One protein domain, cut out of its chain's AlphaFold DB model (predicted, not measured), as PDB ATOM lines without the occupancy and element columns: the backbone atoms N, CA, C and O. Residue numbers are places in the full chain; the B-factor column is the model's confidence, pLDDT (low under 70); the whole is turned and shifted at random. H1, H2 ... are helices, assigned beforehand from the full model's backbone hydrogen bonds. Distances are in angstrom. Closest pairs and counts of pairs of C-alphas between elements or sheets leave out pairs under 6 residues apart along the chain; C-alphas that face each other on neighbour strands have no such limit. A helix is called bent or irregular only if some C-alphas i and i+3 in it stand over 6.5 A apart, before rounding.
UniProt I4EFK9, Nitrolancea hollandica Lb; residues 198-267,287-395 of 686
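This is residues 198 to 267 and 287 to 395 of the 686 residues of a protein of Nitrolancea hollandica Lb (UniProt I4EFK9). A long arm and a head make this model: H2 is the arm, and in the head H1 and H6 lie side by side, with H5 folded against H6 and short H4 at the corner where H1 gives way to H2. H3 crosses H2 near the arm's far end, and an unnamed stretch, residues 306 to 323, runs back from there to the head. The 179 printed residues, with seven named helices, H1 to H7 in order, and no named strand, are all helix in class. The whole is extended, with a radius of gyration of the C-alphas of 28.4 A, and elongated, spanning 93 by 50 by 30 A.

Find C-alpha 198 at (-40.347, -54.282, 34.962); from there H1 runs 36.3 A to residue 222. Next comes H2, residues 224 to 264, 59.5 A long, from C-alpha 224 at (-10.891, -34.250, 54.262); it is only just irregular, with C-alphas 225 and 228 6.6 A apart. Past the cut you meet H3, residues 288 to 305, 26.9 A, then H4, residues 324 to 333, 14.0 A. H5, residues 348 to 358, 16.8 A, is only just irregular, with C-alphas 354 and 357 7.0 A apart. H6, residues 361 to 383, spans 33.5 A, and H7, residues 385 to 390, ends at C-alpha 390, (-37.085, -41.846, 24.087).

Start at Met 211 of H1: its C-alpha is 5.3 A from that of Tyr 373, the closest pair where H1 and H6 touch. They run opposite ways at a shallow tilt of 34 degrees, only just short of steep. H1 and H2 meet only through their link. H2 touches H4 with residues 224 to 226 alone, about perpendicular at 86 degrees; the closest C-alphas, of His 225 and Ala 330, are 4.8 A apart. Farther along, H2 touches H3 at a steep tilt of 46 degrees, closest at the C-alphas of Phe 255 and Val 295, 5.7 A. H5 and H6 form a helical hairpin, closest at the C-alphas of Leu 356 and Arg 364, 6.1 A. H7 touches no helix. Every O i to N i+4 pair is within hydrogen-bond range in H4 and H6; the counts are 19 of 21 in H1, 34 of 37 in H2, 11 of 14 in H3, 5 of 7 in H5 and 0 of 2 in H7, where 3 of 3 O i to N i+3 pairs are within range.

Look to Asp 267 and Glu 394 for the C-alphas farthest apart, 97.2 A. Residues 268 to 286 are not printed, and C-alphas 267 and 287 are 20.7 A apart across this cut. The links H3 to H4 and H4 to H5 are long. Residues 261 to 267, 341 to 346 and 386 to 395 stand free. The pLDDT is under 70 at residues 259 to 267, 287 to 290 and 340 to 347.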
ATOM      1  N   GLU A 198     -40.309 -53.453  33.751       92.56
ATOM      2  CA  GLU A 198     -40.347 -54.282  34.962       92.56
ATOM      3  C   GLU A 198     -39.015 -55.012  35.175       92.56
ATOM      4  O   GLU A 198     -38.590 -55.221  36.314       92.56
ATOM      5  N   ARG A 199     -38.308 -55.339  34.085       93.25
ATOM      6  CA  ARG A 199     -36.931 -55.855  34.137       93.25
ATOM      7  C   ARG A 199     -35.885 -54.754  34.298       93.25
ATOM      8  O   ARG A 199     -34.900 -54.971  35.001       93.25
ATOM      9  N   MET A 200     -36.038 -53.620  33.608       91.31
ATOM     10  CA  MET A 200     -35.018 -52.559  33.574       91.31
ATOM     11  C   MET A 200     -34.947 -51.765  34.883       91.31
ATOM     12  O   MET A 200     -33.854 -51.577  35.420       91.31
ATOM     13  N   ASP A 201     -36.087 -51.316  35.411       91.62
ATOM     14  CA  ASP A 201     -36.136 -50.390  36.548       91.62
ATOM     15  C   ASP A 201     -35.420 -50.954  37.799       91.62
ATOM     16  O   ASP A 201     -34.582 -50.245  38.364       91.62
ATOM     17  N   PRO A 202     -35.599 -52.233  38.205       93.69
ATOM     18  CA  PRO A 202     -34.868 -52.794  39.344       93.69
ATOM     19  C   PRO A 202     -33.345 -52.817  39.155       93.69
ATOM     20  O   PRO A 202     -32.603 -52.646  40.120       93.69
ATOM     21  N   LEU A 203     -32.861 -53.014  37.923       92.56
ATOM     22  CA  LEU A 203     -31.423 -53.020  37.618       92.56
ATOM     23  C   LEU A 203     -30.824 -51.615  37.705       92.56
ATOM     24  O   LEU A 203     -29.676 -51.445  38.128       92.56
ATOM     25  N   VAL A 204     -31.594 -50.607  37.295       91.06
ATOM     26  CA  VAL A 204     -31.208 -49.200  37.416       91.06
ATOM     27  C   VAL A 204     -31.169 -48.789  38.883       91.06
ATOM     28  O   VAL A 204     -30.200 -48.153  39.298       91.06
ATOM     29  N   GLU A 205     -32.145 -49.217  39.682       93.44
ATOM     30  CA  GLU A 205     -32.167 -48.949  41.122       93.44
ATOM     31  C   GLU A 205     -31.054 -49.693  41.878       93.44
ATOM     32  O   GLU A 205     -30.408 -49.106  42.745       93.44
ATOM     33  N   GLU A 206     -30.709 -50.928  41.492       94.00
ATOM     34  CA  GLU A 206     -29.518 -51.620  42.017       94.00
ATOM     35  C   GLU A 206     -28.231 -50.840  41.688       94.00
ATOM     36  O   GLU A 206     -27.370 -50.629  42.552       94.00
ATOM     37  N   ALA A 207     -28.099 -50.367  40.444       92.50
ATOM     38  CA  ALA A 207     -26.961 -49.552  40.029       92.50
ATOM     39  C   ALA A 207     -26.909 -48.208  40.774       92.50
ATOM     40  O   ALA A 207     -25.814 -47.754  41.116       92.50
ATOM     41  N   ARG A 208     -28.065 -47.595  41.055       94.81
ATOM     42  CA  ARG A 208     -28.197 -46.362  41.841       94.81
ATOM     43  C   ARG A 208     -27.780 -46.577  43.292       94.81
ATOM     44  O   ARG A 208     -26.897 -45.864  43.757       94.81
ATOM     45  N   ALA A 209     -28.298 -47.604  43.959       96.25
ATOM     46  CA  ALA A 209     -27.928 -47.925  45.337       96.25
ATOM     47  C   ALA A 209     -26.419 -48.200  45.471       96.25
ATOM     48  O   ALA A 209     -25.754 -47.714  46.393       96.25
ATOM     49  N   LYS A 210     -25.834 -48.926  44.506       95.94
ATOM     50  CA  LYS A 210     -24.382 -49.146  44.456       95.94
ATOM     51  C   LYS A 210     -23.610 -47.850  44.196       95.94
ATOM     52  O   LYS A 210     -22.554 -47.646  44.793       95.94
ATOM     53  N   MET A 211     -24.106 -46.992  43.303       95.12
ATOM     54  CA  MET A 211     -23.515 -45.681  43.030       95.12
ATOM     55  C   MET A 211     -23.492 -44.814  44.292       95.12
ATOM     56  O   MET A 211     -22.452 -44.235  44.578       95.12
ATOM     57  N   GLU A 212     -24.596 -44.751  45.035       95.75
ATOM     58  CA  GLU A 212     -24.727 -43.982  46.279       95.75
ATOM     59  C   GLU A 212     -23.801 -44.526  47.370       95.75
ATOM     60  O   GLU A 212     -23.020 -43.770  47.935       95.75
ATOM     61  N   THR A 213     -23.763 -45.848  47.562       97.38
ATOM     62  CA  THR A 213     -22.837 -46.491  48.517       97.38
ATOM     63  C   THR A 213     -21.372 -46.163  48.203       97.38
ATOM     64  O   THR A 213     -20.575 -45.858  49.093       97.38
ATOM     65  N   LEU A 214     -20.986 -46.227  46.922       96.88
ATOM     66  CA  LEU A 214     -19.636 -45.858  46.491       96.88
ATOM     67  C   LEU A 214     -19.389 -44.355  46.642       96.88
ATOM     68  O   LEU A 214     -18.280 -43.971  47.000       96.88
ATOM     69  N   ALA A 215     -20.395 -43.517  46.379       95.94
ATOM     70  CA  ALA A 215     -20.298 -42.075  46.552       95.94
ATOM     71  C   ALA A 215     -20.023 -41.719  48.013       95.94
ATOM     72  O   ALA A 215     -19.039 -41.040  48.273       95.94
ATOM     73  N   GLU A 216     -20.794 -42.262  48.956       95.81
ATOM     74  CA  GLU A 216     -20.588 -42.058  50.394       95.81
ATOM     75  C   GLU A 216     -19.183 -42.489  50.828       95.81
ATOM     76  O   GLU A 216     -18.461 -41.725  51.473       95.81
ATOM     77  N   LYS A 217     -18.746 -43.690  50.416       95.94
ATOM     78  CA  LYS A 217     -17.395 -44.190  50.717       95.94
ATOM     79  C   LYS A 217     -16.310 -43.244  50.188       95.94
ATOM     80  O   LYS A 217     -15.357 -42.931  50.902       95.94
ATOM     81  N   LEU A 218     -16.447 -42.791  48.942       95.69
ATOM     82  CA  LEU A 218     -15.494 -41.888  48.295       95.69
ATOM     83  C   LEU A 218     -15.525 -40.483  48.897       95.69
ATOM     84  O   LEU A 218     -14.475 -39.863  49.033       95.69
ATOM     85  N   GLU A 219     -16.697 -39.974  49.265       94.00
ATOM     86  CA  GLU A 219     -16.850 -38.679  49.917       94.00
ATOM     87  C   GLU A 219     -16.187 -38.684  51.292       94.00
ATOM     88  O   GLU A 219     -15.422 -37.766  51.580       94.00
ATOM     89  N   ILE A 220     -16.384 -39.734  52.095       92.69
ATOM     90  CA  ILE A 220     -15.699 -39.896  53.386       92.69
ATOM     91  C   ILE A 220     -14.178 -39.918  53.193       92.69
ATOM     92  O   ILE A 220     -13.458 -39.238  53.922       92.69
ATOM     93  N   ALA A 221     -13.690 -40.661  52.196       92.50
ATOM     94  CA  ALA A 221     -12.259 -40.798  51.947       92.50
ATOM     95  C   ALA A 221     -11.612 -39.517  51.390       92.50
ATOM     96  O   ALA A 221     -10.497 -39.181  51.766       92.50
ATOM     97  N   LEU A 222     -12.284 -38.792  50.488       92.25
ATOM     98  CA  LEU A 222     -11.674 -37.702  49.710       92.25
ATOM     99  C   LEU A 222     -11.986 -36.298  50.240       92.25
ATOM    100  O   LEU A 222     -11.229 -35.364  49.971       92.25
ATOM    101  N   THR A 223     -13.092 -36.113  50.960       90.56
ATOM    102  CA  THR A 223     -13.516 -34.788  51.437       90.56
ATOM    103  C   THR A 223     -12.497 -34.134  52.388       90.56
ATOM    104  O   THR A 223     -12.156 -32.969  52.150       90.56
ATOM    105  N   PRO A 224     -11.896 -34.844  53.370       89.50
ATOM    106  CA  PRO A 224     -10.891 -34.250  54.262       89.50
ATOM    107  C   PRO A 224      -9.701 -33.620  53.519       89.50
ATOM    108  O   PRO A 224      -9.157 -32.603  53.945       89.50
ATOM    109  N   HIS A 225      -9.353 -34.170  52.353       86.94
ATOM    110  CA  HIS A 225      -8.235 -33.741  51.506       86.94
ATOM    111  C   HIS A 225      -8.509 -32.484  50.663       86.94
ATOM    112  O   HIS A 225      -7.611 -31.944  50.009       86.94
ATOM    113  N   VAL A 226      -9.750 -31.991  50.662       82.00
ATOM    114  CA  VAL A 226     -10.131 -30.725  50.013       82.00
ATOM    115  C   VAL A 226     -10.671 -29.695  50.999       82.00
ATOM    116  O   VAL A 226     -10.626 -28.501  50.701       82.00
ATOM    117  N   GLU A 227     -11.157 -30.122  52.166       81.62
ATOM    118  CA  GLU A 227     -11.694 -29.243  53.206       81.62
ATOM    119  C   GLU A 227     -10.634 -28.342  53.837       81.62
ATOM    120  O   GLU A 227     -10.870 -27.139  53.960       81.62
ATOM    121  N   TRP A 228      -9.457 -28.872  54.178       72.62
ATOM    122  CA  TRP A 228      -8.425 -28.088  54.867       72.62
ATOM    123  C   TRP A 228      -7.979 -26.867  54.048       72.62
ATOM    124  O   TRP A 228      -7.897 -25.765  54.580       72.62
ATOM    125  N   LYS A 229      -7.831 -27.014  52.723       71.06
ATOM    126  CA  LYS A 229      -7.525 -25.894  51.811       71.06
ATOM    127  C   LYS A 229      -8.633 -24.841  51.782       71.06
ATOM    128  O   LYS A 229      -8.358 -23.663  51.561       71.06
ATOM    129  N   ARG A 230      -9.898 -25.245  51.968       76.69
ATOM    130  CA  ARG A 230     -11.032 -24.308  52.059       76.69
ATOM    131  C   ARG A 230     -11.002 -23.546  53.383       76.69
ATOM    132  O   ARG A 230     -11.309 -22.357  53.375       76.69
ATOM    133  N   ILE A 231     -10.617 -24.212  54.472       81.00
ATOM    134  CA  ILE A 231     -10.438 -23.597  55.793       81.00
ATOM    135  C   ILE A 231      -9.285 -22.592  55.750       81.00
ATOM    136  O   ILE A 231      -9.517 -21.428  56.051       81.00
ATOM    137  N   GLU A 232      -8.103 -22.979  55.264       80.25
ATOM    138  CA  GLU A 232      -6.957 -22.063  55.145       80.25
ATOM    139  C   GLU A 232      -7.273 -20.842  54.281       80.25
ATOM    140  O   GLU A 232      -6.956 -19.709  54.639       80.25
ATOM    141  N   ARG A 233      -7.935 -21.053  53.135       81.19
ATOM    142  CA  ARG A 233      -8.352 -19.945  52.274       81.19
ATOM    143  C   ARG A 233      -9.327 -19.016  52.993       81.19
ATOM    144  O   ARG A 233      -9.189 -17.802  52.884       81.19
ATOM    145  N   PHE A 234     -10.306 -19.568  53.709       86.44
ATOM    146  CA  PHE A 234     -11.244 -18.774  54.495       86.44
ATOM    147  C   PHE A 234     -10.531 -17.989  55.599       86.44
ATOM    148  O   PHE A 234     -10.810 -16.806  55.762       86.44
ATOM    149  N   GLU A 235      -9.597 -18.610  56.320       87.06
ATOM    150  CA  GLU A 235      -8.795 -17.955  57.357       87.06
ATOM    151  C   GLU A 235      -7.934 -16.826  56.779       87.06
ATOM    152  O   GLU A 235      -7.872 -15.747  57.366       87.06
ATOM    153  N   ALA A 236      -7.340 -17.023  55.599       86.31
ATOM    154  CA  ALA A 236      -6.579 -15.989  54.900       86.31
ATOM    155  C   ALA A 236      -7.465 -14.808  54.461       86.31
ATOM    156  O   ALA A 236      -7.126 -13.651  54.715       86.31
ATOM    157  N   GLU A 237      -8.623 -15.087  53.853       88.62
ATOM    158  CA  GLU A 237      -9.603 -14.060  53.467       88.62
ATOM    159  C   GLU A 237     -10.167 -13.327  54.708       88.62
ATOM    160  O   GLU A 237     -10.423 -12.120  54.671       88.62
ATOM    161  N   GLN A 238     -10.332 -14.035  55.831       90.38
ATOM    162  CA  GLN A 238     -10.781 -13.471  57.104       90.38
ATOM    163  C   GLN A 238      -9.713 -12.568  57.727       90.38
ATOM    164  O   GLN A 238     -10.031 -11.447  58.119       90.38
ATOM    165  N   ALA A 239      -8.449 -12.994  57.726       90.12
ATOM    166  CA  ALA A 239      -7.325 -12.183  58.182       90.12
ATOM    167  C   ALA A 239      -7.159 -10.902  57.345       90.12
ATOM    168  O   ALA A 239      -6.876  -9.835  57.893       90.12
ATOM    169  N   GLU A 240      -7.381 -10.972  56.029       91.25
ATOM    170  CA  GLU A 240      -7.361  -9.796  55.151       91.25
ATOM    171  C   GLU A 240      -8.483  -8.805  55.499       91.25
ATOM    172  O   GLU A 240      -8.242  -7.595  55.599       91.25
ATOM    173  N   LEU A 241      -9.703  -9.308  55.725       91.81
ATOM    174  CA  LEU A 241     -10.828  -8.481  56.155       91.81
ATOM    175  C   LEU A 241     -10.561  -7.834  57.521       91.81
ATOM    176  O   LEU A 241     -10.849  -6.647  57.688       91.81
ATOM    177  N   ASP A 242     -10.012  -8.582  58.475       92.44
ATOM    178  CA  ASP A 242      -9.708  -8.086  59.818       92.44
ATOM    179  C   ASP A 242      -8.613  -7.007  59.767       92.44
ATOM    180  O   ASP A 242      -8.786  -5.916  60.318       92.44
ATOM    181  N   ALA A 243      -7.551  -7.230  58.986       91.81
ATOM    182  CA  ALA A 243      -6.513  -6.230  58.743       91.81
ATOM    183  C   ALA A 243      -7.069  -4.967  58.062       91.81
ATOM    184  O   ALA A 243      -6.640  -3.848  58.368       91.81
ATOM    185  N   TRP A 244      -8.023  -5.115  57.136       94.38
ATOM    186  CA  TRP A 244      -8.715  -3.975  56.531       94.38
ATOM    187  C   TRP A 244      -9.583  -3.229  57.553       94.38
ATOM    188  O   TRP A 244      -9.564  -1.999  57.579       94.38
ATOM    189  N   LEU A 245     -10.309  -3.940  58.427       91.50
ATOM    190  CA  LEU A 245     -11.125  -3.336  59.488       91.50
ATOM    191  C   LEU A 245     -10.267  -2.519  60.462       91.50
ATOM    192  O   LEU A 245     -10.658  -1.410  60.830       91.50
ATOM    193  N   GLU A 246      -9.079  -3.010  60.814       92.38
ATOM    194  CA  GLU A 246      -8.126  -2.243  61.616       92.38
ATOM    195  C   GLU A 246      -7.635  -0.978  60.903       92.38
ATOM    196  O   GLU A 246      -7.601   0.097  61.507       92.38
ATOM    197  N   ARG A 247      -7.253  -1.078  59.618       93.12
ATOM    198  CA  ARG A 247      -6.860   0.100  58.822       93.12
ATOM    199  C   ARG A 247      -7.998   1.113  58.742       93.12
ATOM    200  O   ARG A 247      -7.750   2.309  58.878       93.12
ATOM    201  N   PHE A 248      -9.230   0.637  58.577       90.81
ATOM    202  CA  PHE A 248     -10.421   1.472  58.523       90.81
ATOM    203  C   PHE A 248     -10.668   2.213  59.847       90.81
ATOM    204  O   PHE A 248     -10.954   3.411  59.824       90.81
ATOM    205  N   GLU A 249     -10.520   1.548  60.998       89.75
ATOM    206  CA  GLU A 249     -10.643   2.220  62.300       89.75
ATOM    207  C   GLU A 249      -9.489   3.193  62.574       89.75
ATOM    208  O   GLU A 249      -9.739   4.306  63.040       89.75
ATOM    209  N   ARG A 250      -8.250   2.857  62.182       88.38
ATOM    210  CA  ARG A 250      -7.118   3.803  62.235       88.38
ATOM    211  C   ARG A 250      -7.371   5.045  61.383       88.38
ATOM    212  O   ARG A 250      -7.153   6.154  61.854       88.38
ATOM    213  N   ALA A 251      -7.875   4.881  60.160       85.75
ATOM    214  CA  ALA A 251      -8.222   6.004  59.289       85.75
ATOM    215  C   ALA A 251      -9.332   6.870  59.906       85.75
ATOM    216  O   ALA A 251      -9.252   8.095  59.906       85.75
ATOM    217  N   LYS A 252     -10.355   6.240  60.493       87.19
ATOM    218  CA  LYS A 252     -11.451   6.932  61.180       87.19
ATOM    219  C   LYS A 252     -10.970   7.726  62.394       87.19
ATOM    220  O   LYS A 252     -11.449   8.841  62.597       87.19
ATOM    221  N   GLN A 253     -10.027   7.181  63.163       85.38
ATOM    222  CA  GLN A 253      -9.364   7.895  64.250       85.38
ATOM    223  C   GLN A 253      -8.510   9.048  63.712       85.38
ATOM    224  O   GLN A 253      -8.712  10.173  64.148       85.38
ATOM    225  N   PHE A 254      -7.657   8.804  62.713       85.25
ATOM    226  CA  PHE A 254      -6.799   9.815  62.088       85.25
ATOM    227  C   PHE A 254      -7.595  11.001  61.536       85.25
ATOM    228  O   PHE A 254      -7.273  12.148  61.818       85.25
ATOM    229  N   PHE A 255      -8.681  10.757  60.797       83.50
ATOM    230  CA  PHE A 255      -9.549  11.838  60.315       83.50
ATOM    231  C   PHE A 255     -10.315  12.520  61.455       83.50
ATOM    232  O   PHE A 255     -10.632  13.705  61.359       83.50
ATOM    233  N   GLY A 256     -10.624  11.791  62.532       79.31
ATOM    234  CA  GLY A 256     -11.217  12.350  63.744       79.31
ATOM    235  C   GLY A 256     -10.263  13.289  64.483       79.31
ATOM    236  O   GLY A 256     -10.687  14.374  64.864       79.31
ATOM    237  N   GLU A 257      -9.000  12.892  64.637       78.50
ATOM    238  CA  GLU A 257      -7.913  13.683  65.225       78.50
ATOM    239  C   GLU A 257      -7.526  14.859  64.327       78.50
ATOM    240  O   GLU A 257      -7.353  15.964  64.820       78.50
ATOM    241  N   GLY A 258      -7.465  14.661  63.007       72.25
ATOM    242  CA  GLY A 258      -7.218  15.728  62.038       72.25
ATOM    243  C   GLY A 258      -8.316  16.792  62.050       72.25
ATOM    244  O   GLY A 258      -8.021  17.978  61.960       72.25
ATOM    245  N   TRP A 259      -9.580  16.390  62.232       69.19
ATOM    246  CA  TRP A 259     -10.665  17.340  62.487       69.19
ATOM    247  C   TRP A 259     -10.441  18.117  63.785       69.19
ATOM    248  O   TRP A 259     -10.624  19.330  63.803       69.19
ATOM    249  N   ASP A 260     -10.054  17.429  64.860       66.50
ATOM    250  CA  ASP A 260      -9.829  18.067  66.156       66.50
ATOM    251  C   ASP A 260      -8.650  19.060  66.069       66.50
ATOM    252  O   ASP A 260      -8.817  20.205  66.477       66.50
ATOM    253  N   PHE A 261      -7.545  18.688  65.411       60.81
ATOM    254  CA  PHE A 261      -6.382  19.536  65.114       60.81
ATOM    255  C   PHE A 261      -6.755  20.808  64.337       60.81
ATOM    256  O   PHE A 261      -6.471  21.912  64.802       60.81
ATOM    257  N   VAL A 262      -7.469  20.665  63.210       61.44
ATOM    258  CA  VAL A 262      -7.951  21.788  62.374       61.44
ATOM    259  C   VAL A 262      -8.855  22.747  63.159       61.44
ATOM    260  O   VAL A 262      -8.956  23.926  62.822       61.44
ATOM    261  N   MET A 263      -9.531  22.261  64.204       60.41
ATOM    262  CA  MET A 263     -10.442  23.061  65.024       60.41
ATOM    263  C   MET A 263      -9.774  23.662  66.275       60.41
ATOM    264  O   MET A 263     -10.334  24.607  66.837       60.41
ATOM    265  N   THR A 264      -8.620  23.147  66.723       55.59
ATOM    266  CA  THR A 264      -7.900  23.623  67.922       55.59
ATOM    267  C   THR A 264      -6.711  24.532  67.628       55.59
ATOM    268  O   THR A 264      -6.507  25.489  68.375       55.59
ATOM    269  N   GLU A 265      -5.942  24.273  66.569       47.28
ATOM    270  CA  GLU A 265      -4.806  25.117  66.180       47.28
ATOM    271  C   GLU A 265      -5.226  26.007  65.011       47.28
ATOM    272  O   GLU A 265      -5.237  25.617  63.846       47.28
ATOM    273  N   GLY A 266      -5.654  27.222  65.350       52.19
ATOM    274  CA  GLY A 266      -5.883  28.277  64.377       52.19
ATOM    275  C   GLY A 266      -4.556  28.852  63.905       52.19
ATOM    276  O   GLY A 266      -4.179  29.918  64.378       52.19
ATOM    277  N   ASP A 267      -3.895  28.172  62.971       38.84
ATOM    278  CA  ASP A 267      -2.777  28.742  62.224       38.84
ATOM    279  C   ASP A 267      -3.184  29.106  60.788       38.84
ATOM    280  O   ASP A 267      -4.014  28.471  60.136       38.84
ATOM    281  N   GLU A 287     -20.149  21.855  67.499       50.78
ATOM    282  CA  GLU A 287     -21.171  20.800  67.527       50.78
ATOM    283  C   GLU A 287     -20.656  19.429  67.037       50.78
ATOM    284  O   GLU A 287     -20.131  19.313  65.924       50.78
ATOM    285  N   PRO A 288     -20.924  18.337  67.788       48.00
ATOM    286  CA  PRO A 288     -20.564  16.955  67.433       48.00
ATOM    287  C   PRO A 288     -21.072  16.455  66.064       48.00
ATOM    288  O   PRO A 288     -20.661  15.388  65.600       48.00
ATOM    289  N   LYS A 289     -21.999  17.178  65.419       50.06
ATOM    290  CA  LYS A 289     -22.629  16.793  64.146       50.06
ATOM    291  C   LYS A 289     -21.726  17.023  62.925       50.06
ATOM    292  O   LYS A 289     -21.811  16.238  61.981       50.06
ATOM    293  N   GLY A 290     -20.840  18.026  62.952       64.56
ATOM    294  CA  GLY A 290     -19.915  18.334  61.847       64.56
ATOM    295  C   GLY A 290     -18.803  17.293  61.693       64.56
ATOM    296  O   GLY A 290     -18.613  16.750  60.606       64.56
ATOM    297  N   ARG A 291     -18.175  16.909  62.816       70.81
ATOM    298  CA  ARG A 291     -17.136  15.864  62.885       70.81
ATOM    299  C   ARG A 291     -17.602  14.554  62.255       70.81
ATOM    300  O   ARG A 291     -16.901  13.961  61.443       70.81
ATOM    301  N   LYS A 292     -18.831  14.124  62.570       70.75
ATOM    302  CA  LYS A 292     -19.422  12.906  61.992       70.75
ATOM    303  C   LYS A 292     -19.568  12.987  60.471       70.75
ATOM    304  O   LYS A 292     -19.331  11.982  59.807       70.75
ATOM    305  N   LYS A 293     -19.965  14.143  59.921       73.62
ATOM    306  CA  LYS A 293     -20.102  14.343  58.469       73.62
ATOM    307  C   LYS A 293     -18.731  14.379  57.786       73.62
ATOM    308  O   LYS A 293     -18.529  13.623  56.845       73.62
ATOM    309  N   TYR A 294     -17.783  15.154  58.314       76.25
ATOM    310  CA  TYR A 294     -16.418  15.240  57.782       76.25
ATOM    311  C   TYR A 294     -15.715  13.878  57.758       76.25
ATOM    312  O   TYR A 294     -15.276  13.431  56.701       76.25
ATOM    313  N   VAL A 295     -15.688  13.167  58.894       76.31
ATOM    314  CA  VAL A 295     -15.076  11.832  58.977       76.31
ATOM    315  C   VAL A 295     -15.767  10.863  58.015       76.31
ATOM    316  O   VAL A 295     -15.104  10.064  57.362       76.31
ATOM    317  N   LYS A 296     -17.095  10.950  57.859       80.31
ATOM    318  CA  LYS A 296     -17.840  10.125  56.898       80.31
ATOM    319  C   LYS A 296     -17.445  10.416  55.444       80.31
ATOM    320  O   LYS A 296     -17.298   9.463  54.679       80.31
ATOM    321  N   ASP A 297     -17.276  11.680  55.068       77.12
ATOM    322  CA  ASP A 297     -16.913  12.078  53.703       77.12
ATOM    323  C   ASP A 297     -15.450  11.716  53.376       77.12
ATOM    324  O   ASP A 297     -15.185  11.156  52.310       77.12
ATOM    325  N   GLN A 298     -14.523  11.901  54.324       84.00
ATOM    326  CA  GLN A 298     -13.125  11.465  54.190       84.00
ATOM    327  C   GLN A 298     -13.007   9.937  54.094       84.00
ATOM    328  O   GLN A 298     -12.357   9.412  53.192       84.00
ATOM    329  N   LEU A 299     -13.725   9.190  54.944       84.56
ATOM    330  CA  LEU A 299     -13.776   7.726  54.855       84.56
ATOM    331  C   LEU A 299     -14.402   7.238  53.542       84.56
ATOM    332  O   LEU A 299     -14.052   6.156  53.065       84.56
ATOM    333  N   LYS A 300     -15.322   8.007  52.943       84.38
ATOM    334  CA  LYS A 300     -15.880   7.693  51.621       84.38
ATOM    335  C   LYS A 300     -14.808   7.794  50.534       84.38
ATOM    336  O   LYS A 300     -14.766   6.911  49.685       84.38
ATOM    337  N   GLN A 301     -13.950   8.816  50.575       83.19
ATOM    338  CA  GLN A 301     -12.821   8.943  49.644       83.19
ATOM    339  C   GLN A 301     -11.753   7.870  49.894       83.19
ATOM    340  O   GLN A 301     -11.323   7.215  48.951       83.19
ATOM    341  N   TRP A 302     -11.402   7.608  51.154       89.50
ATOM    342  CA  TRP A 302     -10.425   6.577  51.524       89.50
ATOM    343  C   TRP A 302     -10.821   5.174  51.033       89.50
ATOM    344  O   TRP A 302      -9.994   4.428  50.518       89.50
ATOM    345  N   ARG A 303     -12.114   4.827  51.098       88.62
ATOM    346  CA  ARG A 303     -12.637   3.553  50.568       88.62
ATOM    347  C   ARG A 303     -12.517   3.404  49.048       88.62
ATOM    348  O   ARG A 303     -12.637   2.283  48.565       88.62
ATOM    349  N   LEU A 304     -12.326   4.494  48.297       85.94
ATOM    350  CA  LEU A 304     -12.047   4.413  46.858       85.94
ATOM    351  C   LEU A 304     -10.610   3.952  46.598       85.94
ATOM    352  O   LEU A 304     -10.359   3.307  45.585       85.94
ATOM    353  N   THR A 305      -9.685   4.265  47.509       85.50
ATOM    354  CA  THR A 305      -8.270   3.883  47.414       85.50
ATOM    355  C   THR A 305      -7.934   2.590  48.166       85.50
ATOM    356  O   THR A 305      -6.960   1.939  47.814       85.50
ATOM    357  N   ASP A 306      -8.735   2.198  49.166       87.94
ATOM    358  CA  ASP A 306      -8.608   0.930  49.911       87.94
ATOM    359  C   ASP A 306      -9.997   0.252  50.032       87.94
ATOM    360  O   ASP A 306     -10.687   0.388  51.055       87.94
ATOM    361  N   PRO A 307     -10.487  -0.403  48.959       90.44
ATOM    362  CA  PRO A 307     -11.824  -0.990  48.922       90.44
ATOM    363  C   PRO A 307     -11.968  -2.136  49.929       90.44
ATOM    364  O   PRO A 307     -11.046  -2.908  50.160       90.44
ATOM    365  N   ARG A 308     -13.162  -2.267  50.521       90.44
ATOM    366  CA  ARG A 308     -13.440  -3.319  51.506       90.44
ATOM    367  C   ARG A 308     -13.413  -4.706  50.846       90.44
ATOM    368  O   ARG A 308     -14.211  -4.915  49.927       90.44
ATOM    369  N   PRO A 309     -12.622  -5.666  51.361       89.25
ATOM    370  CA  PRO A 309     -12.692  -7.058  50.931       89.25
ATOM    371  C   PRO A 309     -14.099  -7.638  51.122       89.25
ATOM    372  O   PRO A 309     -14.841  -7.249  52.034       89.25
ATOM    373  N   ALA A 310     -14.487  -8.584  50.267       88.50
ATOM    374  CA  ALA A 310     -15.753  -9.291  50.432       88.50
ATOM    375  C   ALA A 310     -15.781 -10.017  51.786       88.50
ATOM    376  O   ALA A 310     -14.761 -10.516  52.248       88.50
ATOM    377  N   LYS A 311     -16.951 -10.092  52.435       86.50
ATOM    378  CA  LYS A 311     -17.076 -10.850  53.685       86.50
ATOM    379  C   LYS A 311     -16.898 -12.349  53.384       86.50
ATOM    380  O   LYS A 311     -17.754 -12.880  52.666       86.50
ATOM    381  N   PRO A 312     -15.875 -13.022  53.940       85.25
ATOM    382  CA  PRO A 312     -15.643 -14.438  53.683       85.25
ATOM    383  C   PRO A 312     -16.794 -15.285  54.232       85.25
ATOM    384  O   PRO A 312     -17.461 -14.914  55.207       85.25
ATOM    385  N   LYS A 313     -17.048 -16.437  53.609       82.69
ATOM    386  CA  LYS A 313     -18.019 -17.435  54.084       82.69
ATOM    387  C   LYS A 313     -17.405 -18.824  53.970       82.69
ATOM    388  O   LYS A 313     -17.126 -19.267  52.860       82.69
ATOM    389  N   LEU A 314     -17.256 -19.521  55.094       77.75
ATOM    390  CA  LEU A 314     -16.839 -20.919  55.097       77.75
ATOM    391  C   LEU A 314     -18.050 -21.806  54.789       77.75
ATOM    392  O   LEU A 314     -19.038 -21.795  55.525       77.75
ATOM    393  N   LYS A 315     -17.981 -22.557  53.690       73.31
ATOM    394  CA  LYS A 315     -18.944 -23.604  53.340       73.31
ATOM    395  C   LYS A 315     -18.206 -24.931  53.218       73.31
ATOM    396  O   LYS A 315     -17.399 -25.111  52.304       73.31
ATOM    397  N   ILE A 316     -18.483 -25.835  54.147       70.56
ATOM    398  CA  ILE A 316     -17.972 -27.202  54.129       70.56
ATOM    399  C   ILE A 316     -19.074 -28.070  53.526       70.56
ATOM    400  O   ILE A 316     -20.057 -28.398  54.182       70.56
ATOM    401  N   GLU A 317     -18.951 -28.323  52.229       80.81
ATOM    402  CA  GLU A 317     -19.830 -29.205  51.461       80.81
ATOM    403  C   GLU A 317     -19.009 -30.429  51.024       80.81
ATOM    404  O   GLU A 317     -17.825 -30.236  50.689       80.81
ATOM    405  N   PRO A 318     -19.611 -31.637  50.980       85.38
ATOM    406  CA  PRO A 318     -18.953 -32.842  50.486       85.38
ATOM    407  C   PRO A 318     -18.288 -32.625  49.127       85.38
ATOM    408  O   PRO A 318     -18.683 -31.760  48.332       85.38
ATOM    409  N   ILE A 319     -17.241 -33.401  48.854       89.69
ATOM    410  CA  ILE A 319     -16.563 -33.337  47.563       89.69
ATOM    411  C   ILE A 319     -17.532 -33.684  46.422       89.69
ATOM    412  O   ILE A 319     -18.204 -34.709  46.425       89.69
ATOM    413  N   ASN A 320     -17.572 -32.851  45.383       89.56
ATOM    414  CA  ASN A 320     -18.335 -33.168  44.182       89.56
ATOM    415  C   ASN A 320     -17.546 -34.177  43.332       89.56
ATOM    416  O   ASN A 320     -16.644 -33.790  42.583       89.56
ATOM    417  N   LEU A 321     -17.922 -35.458  43.400       89.44
ATOM    418  CA  LEU A 321     -17.300 -36.553  42.634       89.44
ATOM    419  C   LEU A 321     -17.463 -36.424  41.104       89.44
ATOM    420  O   LEU A 321     -16.711 -37.034  40.333       89.44
ATOM    421  N   GLY A 322     -18.413 -35.603  40.643       84.81
ATOM    422  CA  GLY A 322     -18.545 -35.201  39.241       84.81
ATOM    423  C   GLY A 322     -17.494 -34.171  38.804       84.81
ATOM    424  O   GLY A 322     -17.156 -34.090  37.619       84.81
ATOM    425  N   SER A 323     -16.920 -33.418  39.748       86.31
ATOM    426  CA  SER A 323     -15.889 -32.416  39.486       86.31
ATOM    427  C   SER A 323     -14.489 -33.025  39.517       86.31
ATOM    428  O   SER A 323     -13.899 -33.244  40.575       86.31
ATOM    429  N   TRP A 324     -13.899 -33.224  38.332       86.25
ATOM    430  CA  TRP A 324     -12.519 -33.715  38.223       86.25
ATOM    431  C   TRP A 324     -11.521 -32.857  38.990       86.25
ATOM    432  O   TRP A 324     -10.593 -33.392  39.576       86.25
ATOM    433  N   GLN A 325     -11.705 -31.537  38.989       83.75
ATOM    434  CA  GLN A 325     -10.794 -30.622  39.673       83.75
ATOM    435  C   GLN A 325     -10.735 -30.915  41.172       83.75
ATOM    436  O   GLN A 325      -9.650 -30.909  41.745       83.75
ATOM    437  N   GLN A 326     -11.882 -31.210  41.789       86.81
ATOM    438  CA  GLN A 326     -11.938 -31.541  43.210       86.81
ATOM    439  C   GLN A 326     -11.358 -32.932  43.476       86.81
ATOM    440  O   GLN A 326     -10.479 -33.060  44.322       86.81
ATOM    441  N   VAL A 327     -11.779 -33.948  42.712       89.75
ATOM    442  CA  VAL A 327     -11.266 -35.326  42.853       89.75
ATOM    443  C   VAL A 327      -9.748 -35.370  42.666       89.75
ATOM    444  O   VAL A 327      -9.040 -35.971  43.463       89.75
ATOM    445  N   HIS A 328      -9.229 -34.683  41.650       88.00
ATOM    446  CA  HIS A 328      -7.795 -34.562  41.410       88.00
ATOM    447  C   HIS A 328      -7.073 -33.872  42.571       88.00
ATOM    448  O   HIS A 328      -6.006 -34.320  42.974       88.00
ATOM    449  N   ALA A 329      -7.630 -32.778  43.103       85.31
ATOM    450  CA  ALA A 329      -7.030 -32.072  44.230       85.31
ATOM    451  C   ALA A 329      -6.941 -32.954  45.483       85.31
ATOM    452  O   ALA A 329      -5.917 -32.897  46.160       85.31
ATOM    453  N   ALA A 330      -7.965 -33.772  45.745       89.81
ATOM    454  CA  ALA A 330      -7.961 -34.743  46.835       89.81
ATOM    455  C   ALA A 330      -6.891 -35.826  46.622       89.81
ATOM    456  O   ALA A 330      -6.051 -36.038  47.486       89.81
ATOM    457  N   LEU A 331      -6.851 -36.449  45.438       90.81
ATOM    458  CA  LEU A 331      -5.844 -37.471  45.119       90.81
ATOM    459  C   LEU A 331      -4.412 -36.924  45.219       90.81
ATOM    460  O   LEU A 331      -3.539 -37.595  45.761       90.81
ATOM    461  N   ALA A 332      -4.177 -35.694  44.752       88.94
ATOM    462  CA  ALA A 332      -2.871 -35.045  44.844       88.94
ATOM    463  C   ALA A 332      -2.444 -34.800  46.298       88.94
ATOM    464  O   ALA A 332      -1.268 -34.954  46.621       88.94
ATOM    465  N   ASP A 333      -3.389 -34.452  47.174       88.19
ATOM    466  CA  ASP A 333      -3.162 -34.301  48.615       88.19
ATOM    467  C   ASP A 333      -2.777 -35.630  49.282       88.19
ATOM    468  O   ASP A 333      -1.884 -35.677  50.121       88.19
ATOM    469  N   MET A 334      -3.386 -36.725  48.823       89.69
ATOM    470  CA  MET A 334      -3.053 -38.093  49.232       89.69
ATOM    471  C   MET A 334      -1.740 -38.613  48.612       89.69
ATOM    472  O   MET A 334      -1.390 -39.778  48.792       89.69
ATOM    473  N   GLY A 335      -1.005 -37.779  47.870       88.44
ATOM    474  CA  GLY A 335       0.286 -38.123  47.267       88.44
ATOM    475  C   GLY A 335       0.220 -38.642  45.827       88.44
ATOM    476  O   GLY A 335       1.240 -39.086  45.302       88.44
ATOM    477  N   LEU A 336      -0.940 -38.569  45.163       86.94
ATOM    478  CA  LEU A 336      -1.137 -39.014  43.781       86.94
ATOM    479  C   LEU A 336      -1.577 -37.860  42.862       86.94
ATOM    480  O   LEU A 336      -2.765 -37.615  42.650       86.94
ATOM    481  N   ASP A 337      -0.609 -37.161  42.268       84.94
ATOM    482  CA  ASP A 337      -0.871 -36.059  41.332       84.94
ATOM    483  C   ASP A 337      -1.109 -36.586  39.900       84.94
ATOM    484  O   ASP A 337      -0.199 -37.091  39.240       84.94
ATOM    485  N   LEU A 338      -2.347 -36.478  39.404       81.19
ATOM    486  CA  LEU A 338      -2.786 -37.020  38.110       81.19
ATOM    487  C   LEU A 338      -2.954 -35.916  37.057       81.19
ATOM    488  O   LEU A 338      -4.037 -35.734  36.487       81.19
ATOM    489  N   ARG A 339      -1.881 -35.173  36.771       71.25
ATOM    490  CA  ARG A 339      -1.910 -34.114  35.750       71.25
ATOM    491  C   ARG A 339      -1.883 -34.679  34.339       71.25
ATOM    492  O   ARG A 339      -1.282 -35.710  34.051       71.25
ATOM    493  N   ASN A 340      -2.513 -33.951  33.421       57.75
ATOM    494  CA  ASN A 340      -2.256 -34.122  32.001       57.75
ATOM    495  C   ASN A 340      -1.034 -33.272  31.616       57.75
ATOM    496  O   ASN A 340      -1.064 -32.053  31.725       57.75
ATOM    497  N   ASP A 341       0.015 -33.884  31.070       47.28
ATOM    498  CA  ASP A 341       1.241 -33.167  30.671       47.28
ATOM    499  C   ASP A 341       1.035 -32.088  29.574       47.28
ATOM    500  O   ASP A 341       1.999 -31.473  29.128       47.28
ATOM    501  N   GLN A 342      -0.188 -31.869  29.058       42.25
ATOM    502  CA  GLN A 342      -0.417 -31.065  27.843       42.25
ATOM    503  C   GLN A 342      -1.740 -30.278  27.759       42.25
ATOM    504  O   GLN A 342      -2.119 -29.891  26.654       42.25
ATOM    505  N   GLY A 343      -2.504 -30.070  28.840       40.06
ATOM    506  CA  GLY A 343      -3.747 -29.270  28.764       40.06
ATOM    507  C   GLY A 343      -4.821 -29.800  27.785       40.06
ATOM    508  O   GLY A 343      -5.809 -29.124  27.518       40.06
ATOM    509  N   LYS A 344      -4.652 -31.014  27.240       38.25
ATOM    510  CA  LYS A 344      -5.618 -31.669  26.350       38.25
ATOM    511  C   LYS A 344      -6.670 -32.422  27.167       38.25
ATOM    512  O   LYS A 344      -6.304 -33.094  28.143       38.25
ATOM    513  N   PRO A 345      -7.951 -32.392  26.756       39.56
ATOM    514  CA  PRO A 345      -9.006 -33.140  27.423       39.56
ATOM    515  C   PRO A 345      -8.712 -34.640  27.319       39.56
ATOM    516  O   PRO A 345      -8.788 -35.252  26.254       39.56
ATOM    517  N   THR A 346      -8.340 -35.235  28.447       55.03
ATOM    518  CA  THR A 346      -8.176 -36.682  28.590       55.03
ATOM    519  C   THR A 346      -9.270 -37.149  29.537       55.03
ATOM    520  O   THR A 346      -9.507 -36.526  30.565       55.03
ATOM    521  N   THR A 347      -9.991 -38.215  29.190       67.50
ATOM    522  CA  THR A 347     -11.092 -38.704  30.035       67.50
ATOM    523  C   THR A 347     -10.549 -39.163  31.388       67.50
ATOM    524  O   THR A 347      -9.598 -39.942  31.407       67.50
ATOM    525  N   GLN A 348     -11.189 -38.768  32.489       79.50
ATOM    526  CA  GLN A 348     -10.773 -39.068  33.871       79.50
ATOM    527  C   GLN A 348     -10.454 -40.562  34.087       79.50
ATOM    528  O   GLN A 348      -9.406 -40.913  34.617       79.50
ATOM    529  N   ALA A 349     -11.292 -41.457  33.549       82.00
ATOM    530  CA  ALA A 349     -11.081 -42.905  33.622       82.00
ATOM    531  C   ALA A 349      -9.755 -43.378  32.991       82.00
ATOM    532  O   ALA A 349      -9.199 -44.379  33.424       82.00
ATOM    533  N   LYS A 350      -9.223 -42.682  31.974       83.00
ATOM    534  CA  LYS A 350      -7.916 -43.022  31.380       83.00
ATOM    535  C   LYS A 350      -6.764 -42.682  32.322       83.00
ATOM    536  O   LYS A 350      -5.817 -43.456  32.373       83.00
ATOM    537  N   LEU A 351      -6.848 -41.556  33.035       85.62
ATOM    538  CA  LEU A 351      -5.825 -41.143  34.003       85.62
ATOM    539  C   LEU A 351      -5.806 -42.106  35.194       85.62
ATOM    540  O   LEU A 351      -4.753 -42.642  35.523       85.62
ATOM    541  N   ILE A 352      -6.985 -42.426  35.734       88.00
ATOM    542  CA  ILE A 352      -7.139 -43.404  36.820       88.00
ATOM    543  C   ILE A 352      -6.563 -44.770  36.412       88.00
ATOM    544  O   ILE A 352      -5.712 -45.320  37.107       88.00
ATOM    545  N   LYS A 353      -6.945 -45.290  35.235       89.00
ATOM    546  CA  LYS A 353      -6.418 -46.568  34.726       89.00
ATOM    547  C   LYS A 353      -4.903 -46.566  34.533       89.00
ATOM    548  O   LYS A 353      -4.276 -47.601  34.709       89.00
ATOM    549  N   ALA A 354      -4.314 -45.436  34.146       87.31
ATOM    550  CA  ALA A 354      -2.870 -45.333  33.966       87.31
ATOM    551  C   ALA A 354      -2.101 -45.390  35.297       87.31
ATOM    552  O   ALA A 354      -0.990 -45.916  35.308       87.31
ATOM    553  N   ALA A 355      -2.700 -44.890  36.384       89.50
ATOM    554  CA  ALA A 355      -2.106 -44.853  37.722       89.50
ATOM    555  C   ALA A 355      -2.292 -46.152  38.524       89.50
ATOM    556  O   ALA A 355      -1.414 -46.513  39.305       89.50
ATOM    557  N   LEU A 356      -3.395 -46.882  38.295       90.69
ATOM    558  CA  LEU A 356      -3.727 -48.132  38.998       90.69
ATOM    559  C   LEU A 356      -2.563 -49.131  39.166       90.69
ATOM    560  O   LEU A 356      -2.440 -49.681  40.261       90.69
ATOM    561  N   PRO A 357      -1.722 -49.402  38.145       89.94
ATOM    562  CA  PRO A 357      -0.640 -50.375  38.276       89.94
ATOM    563  C   PRO A 357       0.433 -49.990  39.297       89.94
ATOM    564  O   PRO A 357       1.010 -50.875  39.915       89.94
ATOM    565  N   ASP A 358       0.691 -48.690  39.459       88.94
ATOM    566  CA  ASP A 358       1.776 -48.162  40.301       88.94
ATOM    567  C   ASP A 358       1.269 -47.674  41.673       88.94
ATOM    568  O   ASP A 358       2.039 -47.179  42.489       88.94
ATOM    569  N   THR A 359      -0.037 -47.779  41.919       90.75
ATOM    570  CA  THR A 359      -0.686 -47.350  43.164       90.75
ATOM    571  C   THR A 359      -0.984 -48.573  44.015       90.75
ATOM    572  O   THR A 359      -1.434 -49.570  43.462       90.75
ATOM    573  N   GLU A 360      -0.798 -48.516  45.333       89.38
ATOM    574  CA  GLU A 360      -1.049 -49.621  46.273       89.38
ATOM    575  C   GLU A 360      -1.960 -49.193  47.434       89.38
ATOM    576  O   GLU A 360      -2.301 -48.017  47.565       89.38
ATOM    577  N   GLY A 361      -2.373 -50.161  48.257       91.75
ATOM    578  CA  GLY A 361      -3.149 -49.922  49.478       91.75
ATOM    579  C   GLY A 361      -4.466 -49.176  49.247       91.75
ATOM    580  O   GLY A 361      -5.156 -49.398  48.251       91.75
ATOM    581  N   GLU A 362      -4.786 -48.274  50.173       91.06
ATOM    582  CA  GLU A 362      -6.024 -47.485  50.193       91.06
ATOM    583  C   GLU A 362      -6.244 -46.683  48.902       91.06
ATOM    584  O   GLU A 362      -7.336 -46.694  48.335       91.06
ATOM    585  N   LEU A 363      -5.194 -46.056  48.362       91.88
ATOM    586  CA  LEU A 363      -5.295 -45.301  47.112       91.88
ATOM    587  C   LEU A 363      -5.729 -46.185  45.936       91.88
ATOM    588  O   LEU A 363      -6.517 -45.749  45.097       91.88
ATOM    589  N   ARG A 364      -5.255 -47.436  45.862       93.31
ATOM    590  CA  ARG A 364      -5.660 -48.370  44.798       93.31
ATOM    591  C   ARG A 364      -7.147 -48.697  44.902       93.31
ATOM    592  O   ARG A 364      -7.813 -48.770  43.870       93.31
ATOM    593  N   GLU A 365      -7.656 -48.882  46.117       94.31
ATOM    594  CA  GLU A 365      -9.081 -49.120  46.354       94.31
ATOM    595  C   GLU A 365      -9.919 -47.909  45.942       94.31
ATOM    596  O   GLU A 365     -10.852 -48.069  45.161       94.31
ATOM    597  N   ILE A 366      -9.515 -46.698  46.338       94.75
ATOM    598  CA  ILE A 366     -10.177 -45.446  45.937       94.75
ATOM    599  C   ILE A 366     -10.227 -45.305  44.412       94.75
ATOM    600  O   ILE A 366     -11.263 -44.951  43.847       94.75
ATOM    601  N   LEU A 367      -9.124 -45.593  43.713       93.81
ATOM    602  CA  LEU A 367      -9.089 -45.536  42.250       93.81
ATOM    603  C   LEU A 367     -10.047 -46.553  41.606       93.81
ATOM    604  O   LEU A 367     -10.684 -46.223  40.602       93.81
ATOM    605  N   GLN A 368     -10.167 -47.763  42.163       94.38
ATOM    606  CA  GLN A 368     -11.122 -48.762  41.670       94.38
ATOM    607  C   GLN A 368     -12.567 -48.361  41.964       94.38
ATOM    608  O   GLN A 368     -13.402 -48.402  41.059       94.38
ATOM    609  N   ASP A 369     -12.846 -47.885  43.175       95.12
ATOM    610  CA  ASP A 369     -14.166 -47.400  43.572       95.12
ATOM    611  C   ASP A 369     -14.598 -46.207  42.711       95.12
ATOM    612  O   ASP A 369     -15.746 -46.144  42.284       95.12
ATOM    613  N   LEU A 370     -13.677 -45.306  42.345       93.69
ATOM    614  CA  LEU A 370     -13.947 -44.221  41.394       93.69
ATOM    615  C   LEU A 370     -14.316 -44.738  39.996       93.69
ATOM    616  O   LEU A 370     -15.166 -44.141  39.328       93.69
ATOM    617  N   LEU A 371     -13.678 -45.812  39.511       91.94
ATOM    618  CA  LEU A 371     -14.035 -46.422  38.225       91.94
ATOM    619  C   LEU A 371     -15.409 -47.097  38.288       91.94
ATOM    620  O   LEU A 371     -16.209 -46.916  37.363       91.94
ATOM    621  N   ASP A 372     -15.692 -47.818  39.370       91.94
ATOM    622  CA  ASP A 372     -16.971 -48.491  39.596       91.94
ATOM    623  C   ASP A 372     -18.113 -47.483  39.801       91.94
ATOM    624  O   ASP A 372     -19.171 -47.629  39.182       91.94
ATOM    625  N   TYR A 373     -17.879 -46.402  40.554       94.00
ATOM    626  CA  TYR A 373     -18.808 -45.279  40.720       94.00
ATOM    627  C   TYR A 373     -19.150 -44.669  39.362       94.00
ATOM    628  O   TYR A 373     -20.319 -44.547  39.010       94.00
ATOM    629  N   LYS A 374     -18.138 -44.362  38.537       89.88
ATOM    630  CA  LYS A 374     -18.353 -43.799  37.192       89.88
ATOM    631  C   LYS A 374     -19.113 -44.745  36.272       89.88
ATOM    632  O   LYS A 374     -19.890 -44.279  35.437       89.88
ATOM    633  N   LYS A 375     -18.878 -46.053  36.392       87.81
ATOM    634  CA  LYS A 375     -19.629 -47.064  35.644       87.81
ATOM    635  C   LYS A 375     -21.104 -47.022  36.045       87.81
ATOM    636  O   LYS A 375     -21.937 -46.903  35.154       87.81
ATOM    637  N   CYS A 376     -21.412 -47.043  37.342       90.50
ATOM    638  CA  CYS A 376     -22.787 -46.992  37.845       90.50
ATOM    639  C   CYS A 376     -23.473 -45.658  37.508       90.50
ATOM    640  O   CYS A 376     -24.565 -45.663  36.954       90.50
ATOM    641  N   ALA A 377     -22.793 -44.526  37.703       89.31
ATOM    642  CA  ALA A 377     -23.307 -43.203  37.355       89.31
ATOM    643  C   ALA A 377     -23.662 -43.082  35.869       89.31
ATOM    644  O   ALA A 377     -24.704 -42.535  35.523       89.31
ATOM    645  N   LYS A 378     -22.835 -43.646  34.974       84.94
ATOM    646  CA  LYS A 378     -23.143 -43.677  33.540       84.94
ATOM    647  C   LYS A 378     -24.381 -44.529  33.237       84.94
ATOM    648  O   LYS A 378     -25.148 -44.153  32.358       84.94
ATOM    649  N   LEU A 379     -24.565 -45.656  33.931       84.81
ATOM    650  CA  LEU A 379     -25.758 -46.499  33.786       84.81
ATOM    651  C   LEU A 379     -27.013 -45.742  34.219       84.81
ATOM    652  O   LEU A 379     -27.938 -45.612  33.429       84.81
ATOM    653  N   VAL A 380     -27.006 -45.175  35.425       87.44
ATOM    654  CA  VAL A 380     -28.139 -44.406  35.963       87.44
ATOM    655  C   VAL A 380     -28.448 -43.198  35.079       87.44
ATOM    656  O   VAL A 380     -29.604 -42.924  34.788       87.44
ATOM    657  N   GLN A 381     -27.430 -42.499  34.571       84.12
ATOM    658  CA  GLN A 381     -27.637 -41.385  33.645       84.12
ATOM    659  C   GLN A 381     -28.262 -41.833  32.314       84.12
ATOM    660  O   GLN A 381     -29.077 -41.108  31.749       84.12
ATOM    661  N   ALA A 382     -27.837 -42.981  31.781       78.19
ATOM    662  CA  ALA A 382     -28.283 -43.468  30.479       78.19
ATOM    663  C   ALA A 382     -29.665 -44.142  30.519       78.19
ATOM    664  O   ALA A 382     -30.375 -44.082  29.519       78.19
ATOM    665  N   PHE A 383     -30.023 -44.770  31.643       79.12
ATOM    666  CA  PHE A 383     -31.209 -45.630  31.781       79.12
ATOM    667  C   PHE A 383     -32.135 -45.255  32.936       79.12
ATOM    668  O   PHE A 383     -33.097 -45.964  33.194       79.12
ATOM    669  N   GLY A 384     -31.839 -44.173  33.652       78.25
ATOM    670  CA  GLY A 384     -32.731 -43.614  34.658       78.25
ATOM    671  C   GLY A 384     -33.906 -42.878  34.022       78.25
ATOM    672  O   GLY A 384     -34.438 -43.266  32.988       78.25
ATOM    673  N   GLU A 385     -34.289 -41.757  34.621       73.56
ATOM    674  CA  GLU A 385     -35.530 -41.037  34.295       73.56
ATOM    675  C   GLU A 385     -35.643 -40.614  32.822       73.56
ATOM    676  O   GLU A 385     -36.727 -40.639  32.246       73.56
ATOM    677  N   ARG A 386     -34.513 -40.301  32.178       77.88
ATOM    678  CA  ARG A 386     -34.474 -39.849  30.779       77.88
ATOM    679  C   ARG A 386     -34.862 -40.917  29.765       77.88
ATOM    680  O   ARG A 386     -35.112 -40.589  28.614       77.88
ATOM    681  N   LEU A 387     -34.892 -42.192  30.150       80.44
ATOM    682  CA  LEU A 387     -35.244 -43.272  29.232       80.44
ATOM    683  C   LEU A 387     -36.680 -43.118  28.699       80.44
ATOM    684  O   LEU A 387     -36.941 -43.420  27.533       80.44
ATOM    685  N   ALA A 388     -37.571 -42.555  29.522       80.12
ATOM    686  CA  ALA A 388     -38.941 -42.224  29.142       80.12
ATOM    687  C   ALA A 388     -39.018 -41.168  28.021       80.12
ATOM    688  O   ALA A 388     -39.953 -41.206  27.237       80.12
ATOM    689  N   GLU A 389     -38.022 -40.280  27.880       83.62
ATOM    690  CA  GLU A 389     -37.969 -39.269  26.799       83.62
ATOM    691  C   GLU A 389     -37.827 -39.900  25.405       83.62
ATOM    692  O   GLU A 389     -38.026 -39.235  24.388       83.62
ATOM    693  N   PHE A 390     -37.413 -41.166  25.338       85.56
ATOM    694  CA  PHE A 390     -37.085 -41.846  24.087       85.56
ATOM    695  C   PHE A 390     -37.926 -43.092  23.826       85.56
ATOM    696  O   PHE A 390     -37.641 -43.820  22.869       85.56
ATOM    697  N   THR A 391     -38.886 -43.351  24.707       88.88
ATOM    698  CA  THR A 391     -39.788 -44.492  24.632       88.88
ATOM    699  C   THR A 391     -41.121 -44.012  24.068       88.88
ATOM    700  O   THR A 391     -41.619 -42.979  24.511       88.88
ATOM    701  N   ASP A 392     -41.669 -44.722  23.087       89.69
ATOM    702  CA  ASP A 392     -42.998 -44.434  22.542       89.69
ATOM    703  C   ASP A 392     -44.128 -45.003  23.427       89.69
ATOM    704  O   ASP A 392     -43.889 -45.650  24.455       89.69
ATOM    705  N   ASP A 393     -45.379 -44.774  23.022       87.94
ATOM    706  CA  ASP A 393     -46.567 -45.261  23.736       87.94
ATOM    707  C   ASP A 393     -46.673 -46.801  23.752       87.94
ATOM    708  O   ASP A 393     -47.368 -47.373  24.596       87.94
ATOM    709  N   GLU A 394     -45.956 -47.489  22.858       88.00
ATOM    710  CA  GLU A 394     -45.870 -48.949  22.786       88.00
ATOM    711  C   GLU A 394     -44.699 -49.507  23.608       88.00
ATOM    712  O   GLU A 394     -44.430 -50.702  23.567       88.00
ATOM    713  N   SER A 395     -44.008 -48.689  24.410       90.69
ATOM    714  CA  SER A 395     -42.814 -49.108  25.164       90.69
ATOM    715  C   SER A 395     -41.624 -49.513  24.281       90.69
ATOM    716  O   SER A 395     -40.779 -50.320  24.687       90.69
TER     717      SER A 395